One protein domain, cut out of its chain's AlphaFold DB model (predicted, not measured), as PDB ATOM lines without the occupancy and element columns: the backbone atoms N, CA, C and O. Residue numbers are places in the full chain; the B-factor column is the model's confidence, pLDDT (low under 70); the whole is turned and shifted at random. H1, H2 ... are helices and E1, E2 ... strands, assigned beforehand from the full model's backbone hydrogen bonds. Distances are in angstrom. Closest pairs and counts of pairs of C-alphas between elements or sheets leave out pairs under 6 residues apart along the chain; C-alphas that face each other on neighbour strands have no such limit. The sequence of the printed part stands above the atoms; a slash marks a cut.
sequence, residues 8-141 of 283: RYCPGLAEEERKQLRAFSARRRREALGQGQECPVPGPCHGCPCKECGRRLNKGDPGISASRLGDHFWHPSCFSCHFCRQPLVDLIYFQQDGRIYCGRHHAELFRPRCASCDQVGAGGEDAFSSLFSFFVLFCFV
ATOM      1  N   ARG A   8     162.430 166.152 141.167       60.47
ATOM      2  CA  ARG A   8     163.793 166.236 141.699       60.47
ATOM      3  C   ARG A   8     164.817 166.820 140.723       60.47
ATOM      4  O   ARG A   8     165.848 167.294 141.171       60.47
ATOM      5  N   TYR A   9     164.558 166.766 139.416       59.56
ATOM      6  CA  TYR A   9     165.448 167.329 138.397       59.56
ATOM      7  C   TYR A   9     165.131 168.797 138.069       59.56
ATOM      8  O   TYR A   9     165.884 169.421 137.332       59.56
ATOM      9  N   CYS A  10     164.051 169.354 138.629       67.81
ATOM     10  CA  CYS A  10     163.613 170.729 138.396       67.81
ATOM     11  C   CYS A  10     163.306 171.433 139.736       67.81
ATOM     12  O   CYS A  10     162.138 171.685 140.040       67.81
ATOM     13  N   PRO A  11     164.327 171.748 140.557       64.06
ATOM     14  CA  PRO A  11     164.123 172.297 141.901       64.06
ATOM     15  C   PRO A  11     163.550 173.727 141.924       64.06
ATOM     16  O   PRO A  11     163.047 174.144 142.959       64.06
ATOM     17  N   GLY A  12     163.605 174.467 140.808       74.06
ATOM     18  CA  GLY A  12     163.154 175.865 140.712       74.06
ATOM     19  C   GLY A  12     161.709 176.077 140.244       74.06
ATOM     20  O   GLY A  12     161.344 177.212 139.965       74.06
ATOM     21  N   LEU A  13     160.907 175.017 140.108       70.62
ATOM     22  CA  LEU A  13     159.504 175.134 139.688       70.62
ATOM     23  C   LEU A  13     158.611 175.539 140.865       70.62
ATOM     24  O   LEU A  13     158.690 174.938 141.941       70.62
ATOM     25  N   ALA A  14     157.703 176.487 140.635       81.31
ATOM     26  CA  ALA A  14     156.649 176.814 141.587       81.31
ATOM     27  C   ALA A  14     155.695 175.618 141.783       81.31
ATOM     28  O   ALA A  14     155.574 174.747 140.918       81.31
ATOM     29  N   GLU A  15     154.982 175.561 142.913       83.00
ATOM     30  CA  GLU A  15     154.133 174.407 143.264       83.00
ATOM     31  C   GLU A  15     153.069 174.099 142.192       83.00
ATOM     32  O   GLU A  15     152.820 172.935 141.865       83.00
ATOM     33  N   GLU A  16     152.506 175.135 141.563       78.56
ATOM     34  CA  GLU A  16     151.532 174.969 140.481       78.56
ATOM     35  C   GLU A  16     152.171 174.362 139.218       78.56
ATOM     36  O   GLU A  16     151.621 173.442 138.611       78.56
ATOM     37  N   GLU A  17     153.383 174.788 138.858       73.12
ATOM     38  CA  GLU A  17     154.125 174.240 137.716       73.12
ATOM     39  C   GLU A  17     154.566 172.791 137.976       73.12
ATOM     40  O   GLU A  17     154.531 171.943 137.079       73.12
ATOM     41  N   ARG A  18     154.912 172.452 139.226       73.75
ATOM     42  CA  ARG A  18     155.200 171.068 139.640       73.75
ATOM     43  C   ARG A  18     153.968 170.187 139.493       73.75
ATOM     44  O   ARG A  18     154.072 169.063 138.998       73.75
ATOM     45  N   LYS A  19     152.789 170.682 139.875       75.38
ATOM     46  CA  LYS A  19     151.515 169.976 139.697       75.38
ATOM     47  C   LYS A  19     151.202 169.749 138.217       75.38
ATOM     48  O   LYS A  19     150.827 168.636 137.839       75.38
ATOM     49  N   GLN A  20     151.437 170.752 137.373       73.31
ATOM     50  CA  GLN A  20     151.324 170.625 135.919       73.31
ATOM     51  C   GLN A  20     152.310 169.587 135.358       73.31
ATOM     52  O   GLN A  20     151.907 168.729 134.573       73.31
ATOM     53  N   LEU A  21     153.569 169.585 135.811       67.81
ATOM     54  CA  LEU A  21     154.583 168.602 135.419       67.81
ATOM     55  C   LEU A  21     154.201 167.171 135.840       67.81
ATOM     56  O   LEU A  21     154.323 166.232 135.046       67.81
ATOM     57  N   ARG A  22     153.688 166.984 137.062       76.56
ATOM     58  CA  ARG A  22     153.175 165.687 137.539       76.56
ATOM     59  C   ARG A  22     152.023 165.203 136.661       76.56
ATOM     60  O   ARG A  22     152.083 164.085 136.147       76.56
ATOM     61  N   ALA A  23     151.011 166.045 136.442       72.06
ATOM     62  CA  ALA A  23     149.857 165.719 135.604       72.06
ATOM     63  C   ALA A  23     150.280 165.374 134.169       72.06
ATOM     64  O   ALA A  23     149.809 164.395 133.584       72.06
ATOM     65  N   PHE A  24     151.238 166.128 133.635       67.69
ATOM     66  CA  PHE A  24     151.818 165.883 132.330       67.69
ATOM     67  C   PHE A  24     152.516 164.523 132.238       67.69
ATOM     68  O   PHE A  24     152.220 163.718 131.351       67.69
ATOM     69  N   SER A  25     153.436 164.251 133.166       66.94
ATOM     70  CA  SER A  25     154.203 163.007 133.188       66.94
ATOM     71  C   SER A  25     153.287 161.787 133.340       66.94
ATOM     72  O   SER A  25     153.490 160.773 132.670       66.94
ATOM     73  N   ALA A  26     152.228 161.907 134.146       69.81
ATOM     74  CA  ALA A  26     151.212 160.879 134.320       69.81
ATOM     75  C   ALA A  26     150.398 160.651 133.038       69.81
ATOM     76  O   ALA A  26     150.195 159.500 132.647       69.81
ATOM     77  N   ARG A  27     149.979 161.722 132.344       66.31
ATOM     78  CA  ARG A  27     149.285 161.627 131.048       66.31
ATOM     79  C   ARG A  27     150.157 160.924 130.010       66.31
ATOM     80  O   ARG A  27     149.718 159.953 129.406       66.31
ATOM     81  N   ARG A  28     151.424 161.318 129.885       61.91
ATOM     82  CA  ARG A  28     152.366 160.681 128.951       61.91
ATOM     83  C   ARG A  28     152.665 159.231 129.294       61.91
ATOM     84  O   ARG A  28     152.772 158.417 128.389       61.91
ATOM     85  N   ARG A  29     152.770 158.879 130.579       67.31
ATOM     86  CA  ARG A  29     152.927 157.481 131.014       67.31
ATOM     87  C   ARG A  29     151.683 156.643 130.702       67.31
ATOM     88  O   ARG A  29     151.800 155.451 130.436       67.31
ATOM     89  N   ARG A  30     150.497 157.257 130.733       68.75
ATOM     90  CA  ARG A  30     149.230 156.613 130.362       68.75
ATOM     91  C   ARG A  30     149.149 156.362 128.856       68.75
ATOM     92  O   ARG A  30     148.815 155.249 128.460       68.75
ATOM     93  N   GLU A  31     149.480 157.382 128.065       67.56
ATOM     94  CA  GLU A  31     149.473 157.371 126.593       67.56
ATOM     95  C   GLU A  31     150.628 156.568 125.987       67.56
ATOM     96  O   GLU A  31     150.520 156.078 124.866       67.56
ATOM     97  N   ALA A  32     151.737 156.417 126.713       68.81
ATOM     98  CA  ALA A  32     152.809 155.520 126.323       68.81
ATOM     99  C   ALA A  32     152.257 154.102 126.184       68.81
ATOM    100  O   ALA A  32     151.600 153.573 127.085       68.81
ATOM    101  N   LEU A  33     152.588 153.463 125.067       76.19
ATOM    102  CA  LEU A  33     152.188 152.087 124.822       76.19
ATOM    103  C   LEU A  33     153.000 151.107 125.660       76.19
ATOM    104  O   LEU A  33     152.706 149.934 125.616       76.19
ATOM    105  N   GLY A  34     153.943 151.552 126.485       80.50
ATOM    106  CA  GLY A  34     154.577 150.728 127.507       80.50
ATOM    107  C   GLY A  34     156.093 150.735 127.407       80.50
ATOM    108  O   GLY A  34     156.685 151.509 126.655       80.50
ATOM    109  N   GLN A  35     156.701 149.878 128.217       83.31
ATOM    110  CA  GLN A  35     158.134 149.624 128.252       83.31
ATOM    111  C   GLN A  35     158.339 148.144 127.939       83.31
ATOM    112  O   GLN A  35     157.616 147.304 128.477       83.31
ATOM    113  N   GLY A  36     159.262 147.835 127.029       84.38
ATOM    114  CA  GLY A  36     159.621 146.447 126.749       84.38
ATOM    115  C   GLY A  36     160.435 145.922 127.920       84.38
ATOM    116  O   GLY A  36     161.506 146.464 128.179       84.38
ATOM    117  N   GLN A  37     159.921 144.924 128.636       85.12
ATOM    118  CA  GLN A  37     160.620 144.328 129.768       85.12
ATOM    119  C   GLN A  37     161.458 143.152 129.281       85.12
ATOM    120  O   GLN A  37     160.924 142.229 128.658       85.12
ATOM    121  N   GLU A  38     162.756 143.179 129.576       86.12
ATOM    122  CA  GLU A  38     163.604 142.006 129.397       86.12
ATOM    123  C   GLU A  38     163.187 140.914 130.390       86.12
ATOM    124  O   GLU A  38     163.102 141.133 131.601       86.12
ATOM    125  N   CYS A  39     162.883 139.729 129.874       85.75
ATOM    126  CA  CYS A  39     162.598 138.552 130.671       85.75
ATOM    127  C   CYS A  39     163.248 137.308 130.050       85.75
ATOM    128  O   CYS A  39     163.308 137.172 128.825       85.75
ATOM    129  N   PRO A  40     163.719 136.357 130.871       84.44
ATOM    130  CA  PRO A  40     164.040 135.036 130.359       84.44
ATOM    131  C   PRO A  40     162.747 134.401 129.844       84.44
ATOM    132  O   PRO A  40     161.729 134.425 130.540       84.44
ATOM    133  N   VAL A  41     162.778 133.833 128.638       81.50
ATOM    134  CA  VAL A  41     161.587 133.238 128.015       81.50
ATOM    135  C   VAL A  41     161.027 132.144 128.937       81.50
ATOM    136  O   VAL A  41     161.700 131.122 129.143       81.50
ATOM    137  N   PRO A  42     159.816 132.331 129.512       74.75
ATOM    138  CA  PRO A  42     159.266 131.393 130.477       74.75
ATOM    139  C   PRO A  42     159.045 130.020 129.847       74.75
ATOM    140  O   PRO A  42     158.705 129.906 128.669       74.75
ATOM    141  N   GLY A  43     159.153 128.965 130.658       70.44
ATOM    142  CA  GLY A  43     158.838 127.597 130.243       70.44
ATOM    143  C   GLY A  43     157.494 127.459 129.510       70.44
ATOM    144  O   GLY A  43     157.480 126.808 128.482       70.44
ATOM    145  N   PRO A  44     156.387 128.095 129.937       67.81
ATOM    146  CA  PRO A  44     155.106 128.057 129.215       67.81
ATOM    147  C   PRO A  44     155.090 128.785 127.860       67.81
ATOM    148  O   PRO A  44     154.221 128.523 127.037       67.81
ATOM    149  N   CYS A  45     156.040 129.690 127.620       65.31
ATOM    150  CA  CYS A  45     156.120 130.535 126.426       65.31
ATOM    151  C   CYS A  45     157.142 130.010 125.403       65.31
ATOM    152  O   CYS A  45     157.384 130.656 124.388       65.31
ATOM    153  N   HIS A  46     157.770 128.858 125.664       69.31
ATOM    154  CA  HIS A  46     158.772 128.268 124.778       69.31
ATOM    155  C   HIS A  46     158.217 128.049 123.361       69.31
ATOM    156  O   HIS A  46     157.119 127.533 123.166       69.31
ATOM    157  N   GLY A  47     158.988 128.441 122.346       73.31
ATOM    158  CA  GLY A  47     158.603 128.240 120.953       73.31
ATOM    159  C   GLY A  47     157.593 129.250 120.405       73.31
ATOM    160  O   GLY A  47     157.148 129.065 119.267       73.31
ATOM    161  N   CYS A  48     157.248 130.309 121.148       81.81
ATOM    162  CA  CYS A  48     156.481 131.418 120.593       81.81
ATOM    163  C   CYS A  48     157.289 132.107 119.471       81.81
ATOM    164  O   CYS A  48     158.506 132.293 119.597       81.81
ATOM    165  N   PRO A  49     156.659 132.429 118.326       88.50
ATOM    166  CA  PRO A  49     157.349 133.103 117.240       88.50
ATOM    167  C   PRO A  49     157.589 134.566 117.609       88.50
ATOM    168  O   PRO A  49     156.684 135.270 118.061       88.50
ATOM    169  N   CYS A  50     158.806 135.044 117.364       90.62
ATOM    170  CA  CYS A  50     159.107 136.458 117.461       90.62
ATOM    171  C   CYS A  50     158.272 137.226 116.436       90.62
ATOM    172  O   CYS A  50     158.313 136.919 115.246       90.62
ATOM    173  N   LYS A  51     157.553 138.256 116.884       88.56
ATOM    174  CA  LYS A  51     156.657 139.037 116.019       88.56
ATOM    175  C   LYS A  51     157.371 139.701 114.831       88.56
ATOM    176  O   LYS A  51     156.761 139.849 113.781       88.56
ATOM    177  N   GLU A  52     158.640 140.080 114.997       89.19
ATOM    178  CA  GLU A  52     159.408 140.798 113.968       89.19
ATOM    179  C   GLU A  52     160.119 139.856 112.985       89.19
ATOM    180  O   GLU A  52     160.088 140.081 111.782       89.19
ATOM    181  N   CYS A  53     160.775 138.794 113.474       90.25
ATOM    182  CA  CYS A  53     161.577 137.908 112.619       90.25
ATOM    183  C   CYS A  53     160.948 136.535 112.349       90.25
ATOM    184  O   CYS A  53     161.520 135.749 111.600       90.25
ATOM    185  N   GLY A  54     159.828 136.200 112.992       88.06
ATOM    186  CA  GLY A  54     159.137 134.914 112.855       88.06
ATOM    187  C   GLY A  54     159.865 133.710 113.467       88.06
ATOM    188  O   GLY A  54     159.273 132.640 113.592       88.06
ATOM    189  N   ARG A  55     161.132 133.859 113.882       88.62
ATOM    190  CA  ARG A  55     161.905 132.787 114.526       88.62
ATOM    191  C   ARG A  55     161.386 132.512 115.931       88.62
ATOM    192  O   ARG A  55     160.983 133.433 116.638       88.62
ATOM    193  N   ARG A  56     161.411 131.243 116.326       88.81
ATOM    194  CA  ARG A  56     160.980 130.795 117.652       88.81
ATOM    195  C   ARG A  56     161.986 131.227 118.717       88.81
ATOM    196  O   ARG A  56     163.183 131.074 118.498       88.81
ATOM    197  N   LEU A  57     161.492 131.729 119.847       87.94
ATOM    198  CA  LEU A  57     162.320 131.963 121.030       87.94
ATOM    199  C   LEU A  57     162.552 130.640 121.776       87.94
ATOM    200  O   LEU A  57     161.589 129.906 122.043       87.94
ATOM    201  N   ASN A  58     163.806 130.325 122.118       85.06
ATOM    202  CA  ASN A  58     164.104 129.136 122.917       85.06
ATOM    203  C   ASN A  58     163.900 129.413 124.407       85.06
ATOM    204  O   ASN A  58     163.952 130.548 124.880       85.06
ATOM    205  N   LYS A  59     163.672 128.341 125.166       82.62
ATOM    206  CA  LYS A  59     163.549 128.413 126.620       82.62
ATOM    207  C   LYS A  59     164.880 128.870 127.227       82.62
ATOM    208  O   LYS A  59     165.899 128.229 126.995       82.62
ATOM    209  N   GLY A  60     164.839 129.915 128.050       80.31
ATOM    210  CA  GLY A  60     166.022 130.450 128.732       80.31
ATOM    211  C   GLY A  60     166.811 131.495 127.941       80.31
ATOM    212  O   GLY A  60     167.663 132.149 128.536       80.31
ATOM    213  N   ASP A  61     166.496 131.716 126.660       84.81
ATOM    214  CA  ASP A  61     167.053 132.844 125.910       84.81
ATOM    215  C   ASP A  61     166.470 134.171 126.436       84.81
ATOM    216  O   ASP A  61     165.331 134.197 126.929       84.81
ATOM    217  N   PRO A  62     167.217 135.286 126.334       87.62
ATOM    218  CA  PRO A  62     166.685 136.600 126.660       87.62
ATOM    219  C   PRO A  62     165.585 136.959 125.657       87.62
ATOM    220  O   PRO A  62     165.778 136.900 124.439       87.62
ATOM    221  N   GLY A  63     164.418 137.320 126.177       89.81
ATOM    222  CA  GLY A  63     163.261 137.757 125.414       89.81
ATOM    223  C   GLY A  63     162.741 139.085 125.942       89.81
ATOM    224  O   GLY A  63     162.988 139.472 127.077       89.81
ATOM    225  N   ILE A  64     162.009 139.801 125.102       90.44
ATOM    226  CA  ILE A  64     161.324 141.033 125.476       90.44
ATOM    227  C   ILE A  64     159.833 140.749 125.492       90.44
ATOM    228  O   ILE A  64     159.276 140.293 124.489       90.44
ATOM    229  N   SER A  65     159.197 141.041 126.623       87.75
ATOM    230  CA  SER A  65     157.745 141.057 126.753       87.75
ATOM    231  C   SER A  65     157.248 142.497 126.688       87.75
ATOM    232  O   SER A  65     157.757 143.383 127.377       87.75
ATOM    233  N   ALA A  66     156.248 142.738 125.847       87.62
ATOM    234  CA  ALA A  66     155.616 144.041 125.708       87.62
ATOM    235  C   ALA A  66     154.110 143.875 125.927       87.62
ATOM    236  O   ALA A  66     153.350 143.738 124.972       87.62
ATOM    237  N   SER A  67     153.677 143.883 127.192       80.50
ATOM    238  CA  SER A  67     152.309 143.506 127.598       80.50
ATOM    239  C   SER A  67     151.204 144.300 126.897       80.50
ATOM    240  O   SER A  67     150.079 143.831 126.769       80.50
ATOM    241  N   ARG A  68     151.500 145.514 126.422       81.56
ATOM    242  CA  ARG A  68     150.523 146.340 125.699       81.56
ATOM    243  C   ARG A  68     150.459 146.071 124.193       81.56
ATOM    244  O   ARG A  68     149.504 146.511 123.567       81.56
ATOM    245  N   LEU A  69     151.442 145.376 123.615       83.25
ATOM    246  CA  LEU A  69     151.349 144.833 122.251       83.25
ATOM    247  C   LEU A  69     150.656 143.455 122.228       83.25
ATOM    248  O   LEU A  69     150.626 142.805 121.183       83.25
ATOM    249  N   GLY A  70     150.097 143.018 123.362       82.00
ATOM    250  CA  GLY A  70     149.499 141.699 123.553       82.00
ATOM    251  C   GLY A  70     150.509 140.651 124.022       82.00
ATOM    252  O   GLY A  70     151.636 140.974 124.398       82.00
ATOM    253  N   ASP A  71     150.109 139.381 123.963       80.56
ATOM    254  CA  ASP A  71     150.915 138.222 124.377       80.56
ATOM    255  C   ASP A  71     151.930 137.826 123.294       80.56
ATOM    256  O   ASP A  71     151.953 136.716 122.756       80.56
ATOM    257  N   HIS A  72     152.747 138.793 122.901       85.69
ATOM    258  CA  HIS A  72     153.792 138.635 121.909       85.69
ATOM    259  C   HIS A  72     155.164 138.753 122.572       85.69
ATOM    260  O   HIS A  72     155.335 139.415 123.596       85.69
ATOM    261  N   PHE A  73     156.147 138.094 121.965       88.81
ATOM    262  CA  PHE A  73     157.530 138.107 122.416       88.81
ATOM    263  C   PHE A  73     158.440 138.567 121.282       88.81
ATOM    264  O   PHE A  73     158.186 138.316 120.096       88.81
ATOM    265  N   TRP A  74     159.522 139.237 121.653       91.56
ATOM    266  CA  TRP A  74     160.554 139.679 120.727       91.56
ATOM    267  C   TRP A  74     161.919 139.248 121.223       91.56
ATOM    268  O   TRP A  74     162.154 139.161 122.422       91.56
ATOM    269  N   HIS A  75     162.846 139.026 120.300       91.69
ATOM    270  CA  HIS A  75     164.252 138.991 120.676       91.69
ATOM    271  C   HIS A  75     164.715 140.405 121.073       91.69
ATOM    272  O   HIS A  75     164.223 141.375 120.483       91.69
ATOM    273  N   PRO A  76     165.712 140.539 121.962       90.25
ATOM    274  CA  PRO A  76     166.304 141.827 122.325       90.25
ATOM    275  C   PRO A  76     166.757 142.645 121.110       90.25
ATOM    276  O   PRO A  76     166.536 143.850 121.044       90.25
ATOM    277  N   SER A  77     167.312 141.979 120.092       90.56
ATOM    278  CA  SER A  77     167.732 142.601 118.828       90.56
ATOM    279  C   SER A  77     166.576 142.931 117.879       90.56
ATOM    280  O   SER A  77     166.685 143.827 117.045       90.56
ATOM    281  N   CYS A  78     165.457 142.214 117.986       91.69
ATOM    282  CA  CYS A  78     164.277 142.425 117.153       91.69
ATOM    283  C   CYS A  78     163.382 143.549 117.684       91.69
ATOM    284  O   CYS A  78     162.636 144.147 116.913       91.69
ATOM    285  N   PHE A  79     163.451 143.848 118.980       92.94
ATOM    286  CA  PHE A  79     162.668 144.909 119.600       92.94
ATOM    287  C   PHE A  79     163.321 146.279 119.379       92.94
ATOM    288  O   PHE A  79     163.967 146.842 120.263       92.94
ATOM    289  N   SER A  80     163.185 146.811 118.164       93.50
ATOM    290  CA  SER A  80     163.840 148.051 117.744       93.50
ATOM    291  C   SER A  80     162.888 149.015 117.042       93.50
ATOM    292  O   SER A  80     161.850 148.627 116.508       93.50
ATOM    293  N   CYS A  81     163.239 150.302 117.049       92.06
ATOM    294  CA  CYS A  81     162.484 151.316 116.324       92.06
ATOM    295  C   CYS A  81     162.533 151.059 114.812       92.06
ATOM    296  O   CYS A  81     163.606 150.882 114.244       92.06
ATOM    297  N   HIS A  82     161.389 151.146 114.136       91.31
ATOM    298  CA  HIS A  82     161.298 150.918 112.698       91.31
ATOM    299  C   HIS A  82     162.167 151.877 111.855       91.31
ATOM    300  O   HIS A  82     162.734 151.449 110.852       91.31
ATOM    301  N   PHE A  83     162.315 153.141 112.279       89.19
ATOM    302  CA  PHE A  83     163.099 154.154 111.558       89.19
ATOM    303  C   PHE A  83     164.596 154.107 111.878       89.19
ATOM    304  O   PHE A  83     165.404 153.899 110.980       89.19
ATOM    305  N   CYS A  84     164.991 154.277 113.145       89.31
ATOM    306  CA  CYS A  84     166.416 154.312 113.504       89.31
ATOM    307  C   CYS A  84     167.024 152.959 113.865       89.31
ATOM    308  O   CYS A  84     168.211 152.914 114.172       89.31
ATOM    309  N   ARG A  85     166.235 151.879 113.906       89.81
ATOM    310  CA  ARG A  85     166.680 150.537 114.327       89.81
ATOM    311  C   ARG A  85     167.324 150.485 115.718       89.81
ATOM    312  O   ARG A  85     167.924 149.481 116.081       89.81
ATOM    313  N   GLN A  86     167.157 151.530 116.529       89.38
ATOM    314  CA  GLN A  86     167.650 151.548 117.901       89.38
ATOM    315  C   GLN A  86     166.850 150.542 118.744       89.38
ATOM    316  O   GLN A  86     165.615 150.587 118.688       89.38
ATOM    317  N   PRO A  87     167.509 149.664 119.523       90.38
ATOM    318  CA  PRO A  87     166.823 148.752 120.427       90.38
ATOM    319  C   PRO A  87     166.060 149.543 121.492       90.38
ATOM    320  O   PRO A  87     166.557 150.538 122.020       90.38
ATOM    321  N   LEU A  88     164.837 149.105 121.782       90.12
ATOM    322  CA  LEU A  88     163.926 149.744 122.736       90.12
ATOM    323  C   LEU A  88     163.734 148.907 124.009       90.12
ATOM    324  O   LEU A  88     162.751 149.084 124.724       90.12
ATOM    325  N   VAL A  89     164.668 147.995 124.285       88.06
ATOM    326  CA  VAL A  89     164.707 147.188 125.513       88.06
ATOM    327  C   VAL A  89     164.847 148.112 126.720       88.06
ATOM    328  O   VAL A  89     165.746 148.946 126.748       88.06
ATOM    329  N   ASP A  90     163.924 148.022 127.674       82.19
ATOM    330  CA  ASP A  90     163.803 148.935 128.819       82.19
ATOM    331  C   ASP A  90     163.567 150.413 128.465       82.19
ATOM    332  O   ASP A  90     163.630 151.294 129.329       82.19
ATOM    333  N   LEU A  91     163.248 150.713 127.205       83.44
ATOM    334  CA  LEU A  91     162.818 152.038 126.778       83.44
ATOM    335  C   LEU A  91     161.308 152.079 126.560       83.44
ATOM    336  O   LEU A  91     160.645 151.077 126.283       83.44
ATOM    337  N   ILE A  92     160.767 153.294 126.657       83.75
ATOM    338  CA  ILE A  92     159.387 153.552 126.270       83.75
ATOM    339  C   ILE A  92     159.290 153.462 124.751       83.75
ATOM    340  O   ILE A  92     160.020 154.142 124.022       83.75
ATOM    341  N   TYR A  93     158.345 152.659 124.288       87.12
ATOM    342  CA  TYR A  93     158.041 152.517 122.877       87.12
ATOM    343  C   TYR A  93     156.629 153.017 122.573       87.12
ATOM    344  O   TYR A  93     155.757 153.124 123.441       87.12
ATOM    345  N   PHE A  94     156.403 153.295 121.296       86.75
ATOM    346  CA  PHE A  94     155.101 153.639 120.755       86.75
ATOM    347  C   PHE A  94     154.794 152.711 119.582       86.75
ATOM    348  O   PHE A  94     155.670 152.426 118.776       86.75
ATOM    349  N   GLN A  95     153.568 152.217 119.499       85.94
ATOM    350  CA  GLN A  95     153.070 151.401 118.400       85.94
ATOM    351  C   GLN A  95     152.107 152.238 117.562       85.94
ATOM    352  O   GLN A  95     151.149 152.799 118.087       85.94
ATOM    353  N   GLN A  96     152.346 152.279 116.260       83.12
ATOM    354  CA  GLN A  96     151.461 152.918 115.294       83.12
ATOM    355  C   GLN A  96     151.404 152.034 114.046       83.12
ATOM    356  O   GLN A  96     152.439 151.561 113.575       83.12
ATOM    357  N   ASP A  97     150.196 151.726 113.574       84.19
ATOM    358  CA  ASP A  97     149.947 150.860 112.407       84.19
ATOM    359  C   ASP A  97     150.673 149.501 112.461       84.19
ATOM    360  O   ASP A  97     151.197 148.996 111.469       84.19
ATOM    361  N   GLY A  98     150.756 148.907 113.657       84.19
ATOM    362  CA  GLY A  98     151.432 147.621 113.861       84.19
ATOM    363  C   GLY A  98     152.963 147.686 113.913       84.19
ATOM    364  O   GLY A  98     153.593 146.646 114.079       84.19
ATOM    365  N   ARG A  99     153.568 148.877 113.816       88.38
ATOM    366  CA  ARG A  99     155.023 149.095 113.866       88.38
ATOM    367  C   ARG A  99     155.434 149.791 115.157       88.38
ATOM    368  O   ARG A  99     154.657 150.560 115.716       88.38
ATOM    369  N   ILE A 100     156.661 149.532 115.613       89.62
ATOM    370  CA  ILE A 100     157.206 150.074 116.864       89.62
ATOM    371  C   ILE A 100     158.145 151.248 116.569       89.62
ATOM    372  O   ILE A 100     159.033 151.174 115.718       89.62
ATOM    373  N   TYR A 101     157.979 152.333 117.312       88.50
ATOM    374  CA  TYR A 101     158.709 153.582 117.176       88.50
ATOM    375  C   TYR A 101     159.277 154.033 118.520       88.50
ATOM    376  O   TYR A 101     158.673 153.838 119.577       88.50
ATOM    377  N   CYS A 102     160.446 154.673 118.483       87.44
ATOM    378  CA  CYS A 102     160.957 155.399 119.637       87.44
ATOM    379  C   CYS A 102     160.181 156.712 119.815       87.44
ATOM    380  O   CYS A 102     159.580 157.220 118.865       87.44
ATOM    381  N   GLY A 103     160.232 157.302 121.013       81.56
ATOM    382  CA  GLY A 103     159.517 158.553 121.300       81.56
ATOM    383  C   GLY A 103     159.830 159.701 120.333       81.56
ATOM    384  O   GLY A 103     158.941 160.496 120.041       81.56
ATOM    385  N   ARG A 104     161.052 159.741 119.783       81.31
ATOM    386  CA  ARG A 104     161.473 160.722 118.775       81.31
ATOM    387  C   ARG A 104     160.737 160.534 117.446       81.31
ATOM    388  O   ARG A 104     160.008 161.429 117.037       81.31
ATOM    389  N   HIS A 105     160.885 159.376 116.799       83.75
ATOM    390  CA  HIS A 105     160.273 159.154 115.482       83.75
ATOM    391  C   HIS A 105     158.752 159.081 115.550       83.75
ATOM    392  O   HIS A 105     158.085 159.501 114.614       83.75
ATOM    393  N   HIS A 106     158.190 158.604 116.663       82.56
ATOM    394  CA  HIS A 106     156.747 158.661 116.853       82.56
ATOM    395  C   HIS A 106     156.251 160.109 116.813       82.56
ATOM    396  O   HIS A 106     155.289 160.395 116.121       82.56
ATOM    397  N   ALA A 107     156.922 161.052 117.480       77.19
ATOM    398  CA  ALA A 107     156.511 162.456 117.446       77.19
ATOM    399  C   ALA A 107     156.653 163.112 116.065       77.19
ATOM    400  O   ALA A 107     155.829 163.952 115.707       77.19
ATOM    401  N   GLU A 108     157.660 162.706 115.288       75.75
ATOM    402  CA  GLU A 108     157.848 163.160 113.904       75.75
ATOM    403  C   GLU A 108     156.673 162.742 112.993       75.75
ATOM    404  O   GLU A 108     156.351 163.467 112.055       75.75
ATOM    405  N   LEU A 109     155.970 161.640 113.302       70.62
ATOM    406  CA  LEU A 109     154.789 161.190 112.550       70.62
ATOM    407  C   LEU A 109     153.533 162.042 112.800       70.62
ATOM    408  O   LEU A 109     152.731 162.210 111.886       70.62
ATOM    409  N   PHE A 110     153.341 162.591 114.007       63.84
ATOM    410  CA  PHE A 110     152.152 163.407 114.332       63.84
ATOM    411  C   PHE A 110     152.282 164.860 113.881       63.84
ATOM    412  O   PHE A 110     151.273 165.551 113.749       63.84
ATOM    413  N   ARG A 111     153.508 165.336 113.644       58.56
ATOM    414  CA  ARG A 111     153.750 166.638 113.027       58.56
ATOM    415  C   ARG A 111     154.947 166.570 112.081       58.56
ATOM    416  O   ARG A 111     156.079 166.758 112.540       58.56
ATOM    417  N   PRO A 112     154.719 166.356 110.771       45.12
ATOM    418  CA  PRO A 112     155.781 166.539 109.797       45.12
ATOM    419  C   PRO A 112     156.300 167.978 109.899       45.12
ATOM    420  O   PRO A 112     155.522 168.933 109.987       45.12
ATOM    421  N   ARG A 113     157.626 168.135 109.939       43.94
ATOM    422  CA  ARG A 113     158.278 169.452 109.900       43.94
ATOM    423  C   ARG A 113     157.790 170.195 108.651       43.94
ATOM    424  O   ARG A 113     157.741 169.607 107.572       43.94
ATOM    425  N   CYS A 114     157.393 171.457 108.794       36.28
ATOM    426  CA  CYS A 114     157.024 172.282 107.647       36.28
ATOM    427  C   CYS A 114     158.262 172.462 106.747       36.28
ATOM    428  O   CYS A 114     159.331 172.821 107.225       36.28
ATOM    429  N   ALA A 115     158.130 172.208 105.441       39.94
ATOM    430  CA  ALA A 115     159.249 172.271 104.492       39.94
ATOM    431  C   ALA A 115     159.703 173.706 104.141       39.94
ATOM    432  O   ALA A 115     160.704 173.876 103.452       39.94
ATOM    433  N   SER A 116     158.971 174.734 104.589       35.69
ATOM    434  CA  SER A 116     159.236 176.149 104.267       35.69
ATOM    435  C   SER A 116     159.672 176.981 105.482       35.69
ATOM    436  O   SER A 116     160.371 177.982 105.354       35.69
ATOM    437  N   CYS A 117     159.328 176.545 106.691       40.41
ATOM    438  CA  CYS A 117     159.878 177.070 107.930       40.41
ATOM    439  C   CYS A 117     160.161 175.873 108.829       40.41
ATOM    440  O   CYS A 117     159.268 175.080 109.092       40.41
ATOM    441  N   ASP A 118     161.384 175.737 109.331       48.16
ATOM    442  CA  ASP A 118     161.807 174.635 110.212       48.16
ATOM    443  C   ASP A 118     161.119 174.677 111.607       48.16
ATOM    444  O   ASP A 118     161.624 174.176 112.611       48.16
ATOM    445  N   GLN A 119     159.954 175.326 111.691       47.25
ATOM    446  CA  GLN A 119     159.059 175.382 112.830       47.25
ATOM    447  C   GLN A 119     157.912 174.393 112.636       47.25
ATOM    448  O   GLN A 119     157.284 174.285 111.582       47.25
ATOM    449  N   VAL A 120     157.633 173.657 113.703       44.88
ATOM    450  CA  VAL A 120     156.542 172.695 113.764       44.88
ATOM    451  C   VAL A 120     155.206 173.436 113.668       44.88
ATOM    452  O   VAL A 120     154.854 174.212 114.551       44.88
ATOM    453  N   GLY A 121     154.493 173.212 112.560       44.00
ATOM    454  CA  GLY A 121     153.305 173.967 112.176       44.00
ATOM    455  C   GLY A 121     152.194 173.922 113.225       44.00
ATOM    456  O   GLY A 121     151.700 172.852 113.585       44.00
ATOM    457  N   ALA A 122     151.798 175.106 113.686       44.06
ATOM    458  CA  ALA A 122     150.532 175.348 114.354       44.06
ATOM    459  C   ALA A 122     149.473 175.629 113.278       44.06
ATOM    460  O   ALA A 122     149.527 176.647 112.594       44.06
ATOM    461  N   GLY A 123     148.527 174.709 113.121       41.19
ATOM    462  CA  GLY A 123     147.310 174.911 112.347       41.19
ATOM    463  C   GLY A 123     146.170 174.198 113.061       41.19
ATOM    464  O   GLY A 123     146.258 172.993 113.273       41.19
ATOM    465  N   GLY A 124     145.143 174.955 113.449       40.69
ATOM    466  CA  GLY A 124     143.947 174.455 114.129       40.69
ATOM    467  C   GLY A 124     143.961 174.691 115.639       40.69
ATOM    468  O   GLY A 124     144.951 174.443 116.324       40.69
ATOM    469  N   GLU A 125     142.849 175.214 116.131       44.94
ATOM    470  CA  GLU A 125     142.531 175.713 117.471       44.94
ATOM    471  C   GLU A 125     142.606 174.706 118.642       44.94
ATOM    472  O   GLU A 125     141.767 174.733 119.521       44.94
ATOM    473  N   ASP A 126     143.670 173.902 118.758       44.72
ATOM    474  CA  ASP A 126     143.912 173.001 119.910       44.72
ATOM    475  C   ASP A 126     145.317 173.206 120.521       44.72
ATOM    476  O   ASP A 126     145.978 172.281 121.020       44.72
ATOM    477  N   ALA A 127     145.832 174.435 120.424       44.50
ATOM    478  CA  ALA A 127     147.249 174.746 120.600       44.50
ATOM    479  C   ALA A 127     147.789 174.467 122.017       44.50
ATOM    480  O   ALA A 127     148.936 174.057 122.157       44.50
ATOM    481  N   PHE A 128     146.993 174.606 123.079       39.62
ATOM    482  CA  PHE A 128     147.521 174.508 124.447       39.62
ATOM    483  C   PHE A 128     147.869 173.063 124.854       39.62
ATOM    484  O   PHE A 128     148.966 172.788 125.341       39.62
ATOM    485  N   SER A 129     146.990 172.098 124.563       41.47
ATOM    486  CA  SER A 129     147.232 170.678 124.869       41.47
ATOM    487  C   SER A 129     148.322 170.065 123.991       41.47
ATOM    488  O   SER A 129     149.108 169.234 124.463       41.47
ATOM    489  N   SER A 130     148.404 170.509 122.735       41.75
ATOM    490  CA  SER A 130     149.310 169.957 121.729       41.75
ATOM    491  C   SER A 130     150.686 170.636 121.704       41.75
ATOM    492  O   SER A 130     151.639 170.036 121.206       41.75
ATOM    493  N   LEU A 131     150.840 171.858 122.230       46.97
ATOM    494  CA  LEU A 131     152.148 172.497 122.458       46.97
ATOM    495  C   LEU A 131     152.760 172.072 123.798       46.97
ATOM    496  O   LEU A 131     153.968 171.879 123.877       46.97
ATOM    497  N   PHE A 132     151.944 171.803 124.821       42.03
ATOM    498  CA  PHE A 132     152.425 171.265 126.096       42.03
ATOM    499  C   PHE A 132     152.947 169.824 125.954       42.03
ATOM    500  O   PHE A 132     154.041 169.500 126.414       42.03
ATOM    501  N   SER A 133     152.237 168.978 125.192       45.91
ATOM    502  CA  SER A 133     152.756 167.669 124.759       45.91
ATOM    503  C   SER A 133     154.023 167.766 123.913       45.91
ATOM    504  O   SER A 133     154.819 166.834 123.933       45.91
ATOM    505  N   PHE A 134     154.242 168.878 123.211       46.84
ATOM    506  CA  PHE A 134     155.410 169.098 122.363       46.84
ATOM    507  C   PHE A 134     156.637 169.556 123.163       46.84
ATOM    508  O   PHE A 134     157.710 168.979 123.005       46.84
ATOM    509  N   PHE A 135     156.471 170.522 124.071       47.22
ATOM    510  CA  PHE A 135     157.555 171.076 124.888       47.22
ATOM    511  C   PHE A 135     158.220 170.003 125.756       47.22
ATOM    512  O   PHE A 135     159.440 169.876 125.795       47.22
ATOM    513  N   VAL A 136     157.423 169.136 126.377       49.50
ATOM    514  CA  VAL A 136     157.979 168.103 127.253       49.50
ATOM    515  C   VAL A 136     158.485 166.883 126.477       49.50
ATOM    516  O   VAL A 136     159.371 166.183 126.956       49.50
ATOM    517  N   LEU A 137     157.988 166.634 125.260       46.91
ATOM    518  CA  LEU A 137     158.582 165.642 124.360       46.91
ATOM    519  C   LEU A 137     159.962 166.111 123.873       46.91
ATOM    520  O   LEU A 137     160.867 165.292 123.744       46.91
ATOM    521  N   PHE A 138     160.153 167.425 123.724       45.03
ATOM    522  CA  PHE A 138     161.450 168.047 123.456       45.03
ATOM    523  C   PHE A 138     162.413 167.935 124.656       45.03
ATOM    524  O   PHE A 138     163.538 167.465 124.479       45.03
ATOM    525  N   CYS A 139     161.955 168.236 125.882       46.75
ATOM    526  CA  CYS A 139     162.745 168.034 127.111       46.75
ATOM    527  C   CYS A 139     163.120 166.560 127.367       46.75
ATOM    528  O   CYS A 139     164.137 166.286 127.995       46.75
ATOM    529  N   PHE A 140     162.324 165.600 126.878       42.97
ATOM    530  CA  PHE A 140     162.599 164.164 127.021       42.97
ATOM    531  C   PHE A 140     163.703 163.645 126.081       42.97
ATOM    532  O   PHE A 140     164.275 162.588 126.340       42.97
ATOM    533  N   VAL A 141     163.965 164.337 124.965       43.53
ATOM    534  CA  VAL A 141     164.833 163.844 123.876       43.53
ATOM    535  C   VAL A 141     166.187 164.558 123.843       43.53
ATOM    536  O   VAL A 141     167.185 163.940 123.479       43.53
TER     537      VAL A 141
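AT A GLANCE: This is residues 8 to 141 of the 283 residues of an uncharacterized protein of Anas platyrhynchos platyrhynchos (UniProt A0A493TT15). A loose row of small parts: the loop-rich E1-E2 strand hairpin at one end, a second strand hairpin, E3-E4, near the middle, and helices H1 and H3 toward the other end, with short H2 between E3-E4 and H3. The printed part has 134 residues, under half in named elements, with three named helices and four named strands in the order H1 E1 E2 E3 E4 H2 H3. Both two-stranded sheets are antiparallel, and the class is mixed. The whole is loose, with a radius of gyration of the C-alphas of 18.1 A, and its outline is flat, 50 by 39 by 21 A.

IN THESE COORDINATES: H1, residues 15 to 31, begins at C-alpha 15 (154.133, 174.407, 143.264) and is 24.3 A long. E1 is residues 37 to 40, 9.9 A, and E2 residues 62 to 65, 10.0 A. E3 is residues 93 to 96, 10.0 A, and E4 residues 99 to 102, 10.4 A. H2, residues 103 to 110, is 11.2 A long. H3, residues 127 to 141, is 20.9 A long and ends at C-alpha 141 (164.833, 163.844, 123.876).

HOW THE PARTS SIT: H1 is close to H3 but not clearly touching, about perpendicular at 82 degrees; the closest C-alphas, Phe 24 and Ser 133, are 7.8 A apart. In the hairpin E1 and E2, N 39 and O 63 are 2.8 A apart, within hydrogen-bond range. In the hairpin E3 and E4, N 101 and O 94 are 2.7 A apart, also within range. E2 and E3 are apart. H2 and H3, a helical hairpin, touch through residues 137 to 141 of H3 alone, at a shallow tilt of 30 degrees, opposite ways; the closest C-alphas, Arg 104 and Val 141, are 6.9 A apart. Every O i to N i+4 pair is within hydrogen-bond range in H1 and H3, and 3 of 4 in H2.

THE WHOLE: The C-alphas farthest apart, Gly 43 and Ser 116, are 55.1 A apart. The printed part has no cut. The links E1 to E2, E2 to E3 and H2 to H3 are long. Residues 123 to 128, of which 127 to 128 belong to H3, stand free. The mean pLDDT of the printed part is 72.5; 49 residues are under 70, among them residues 110 to 141.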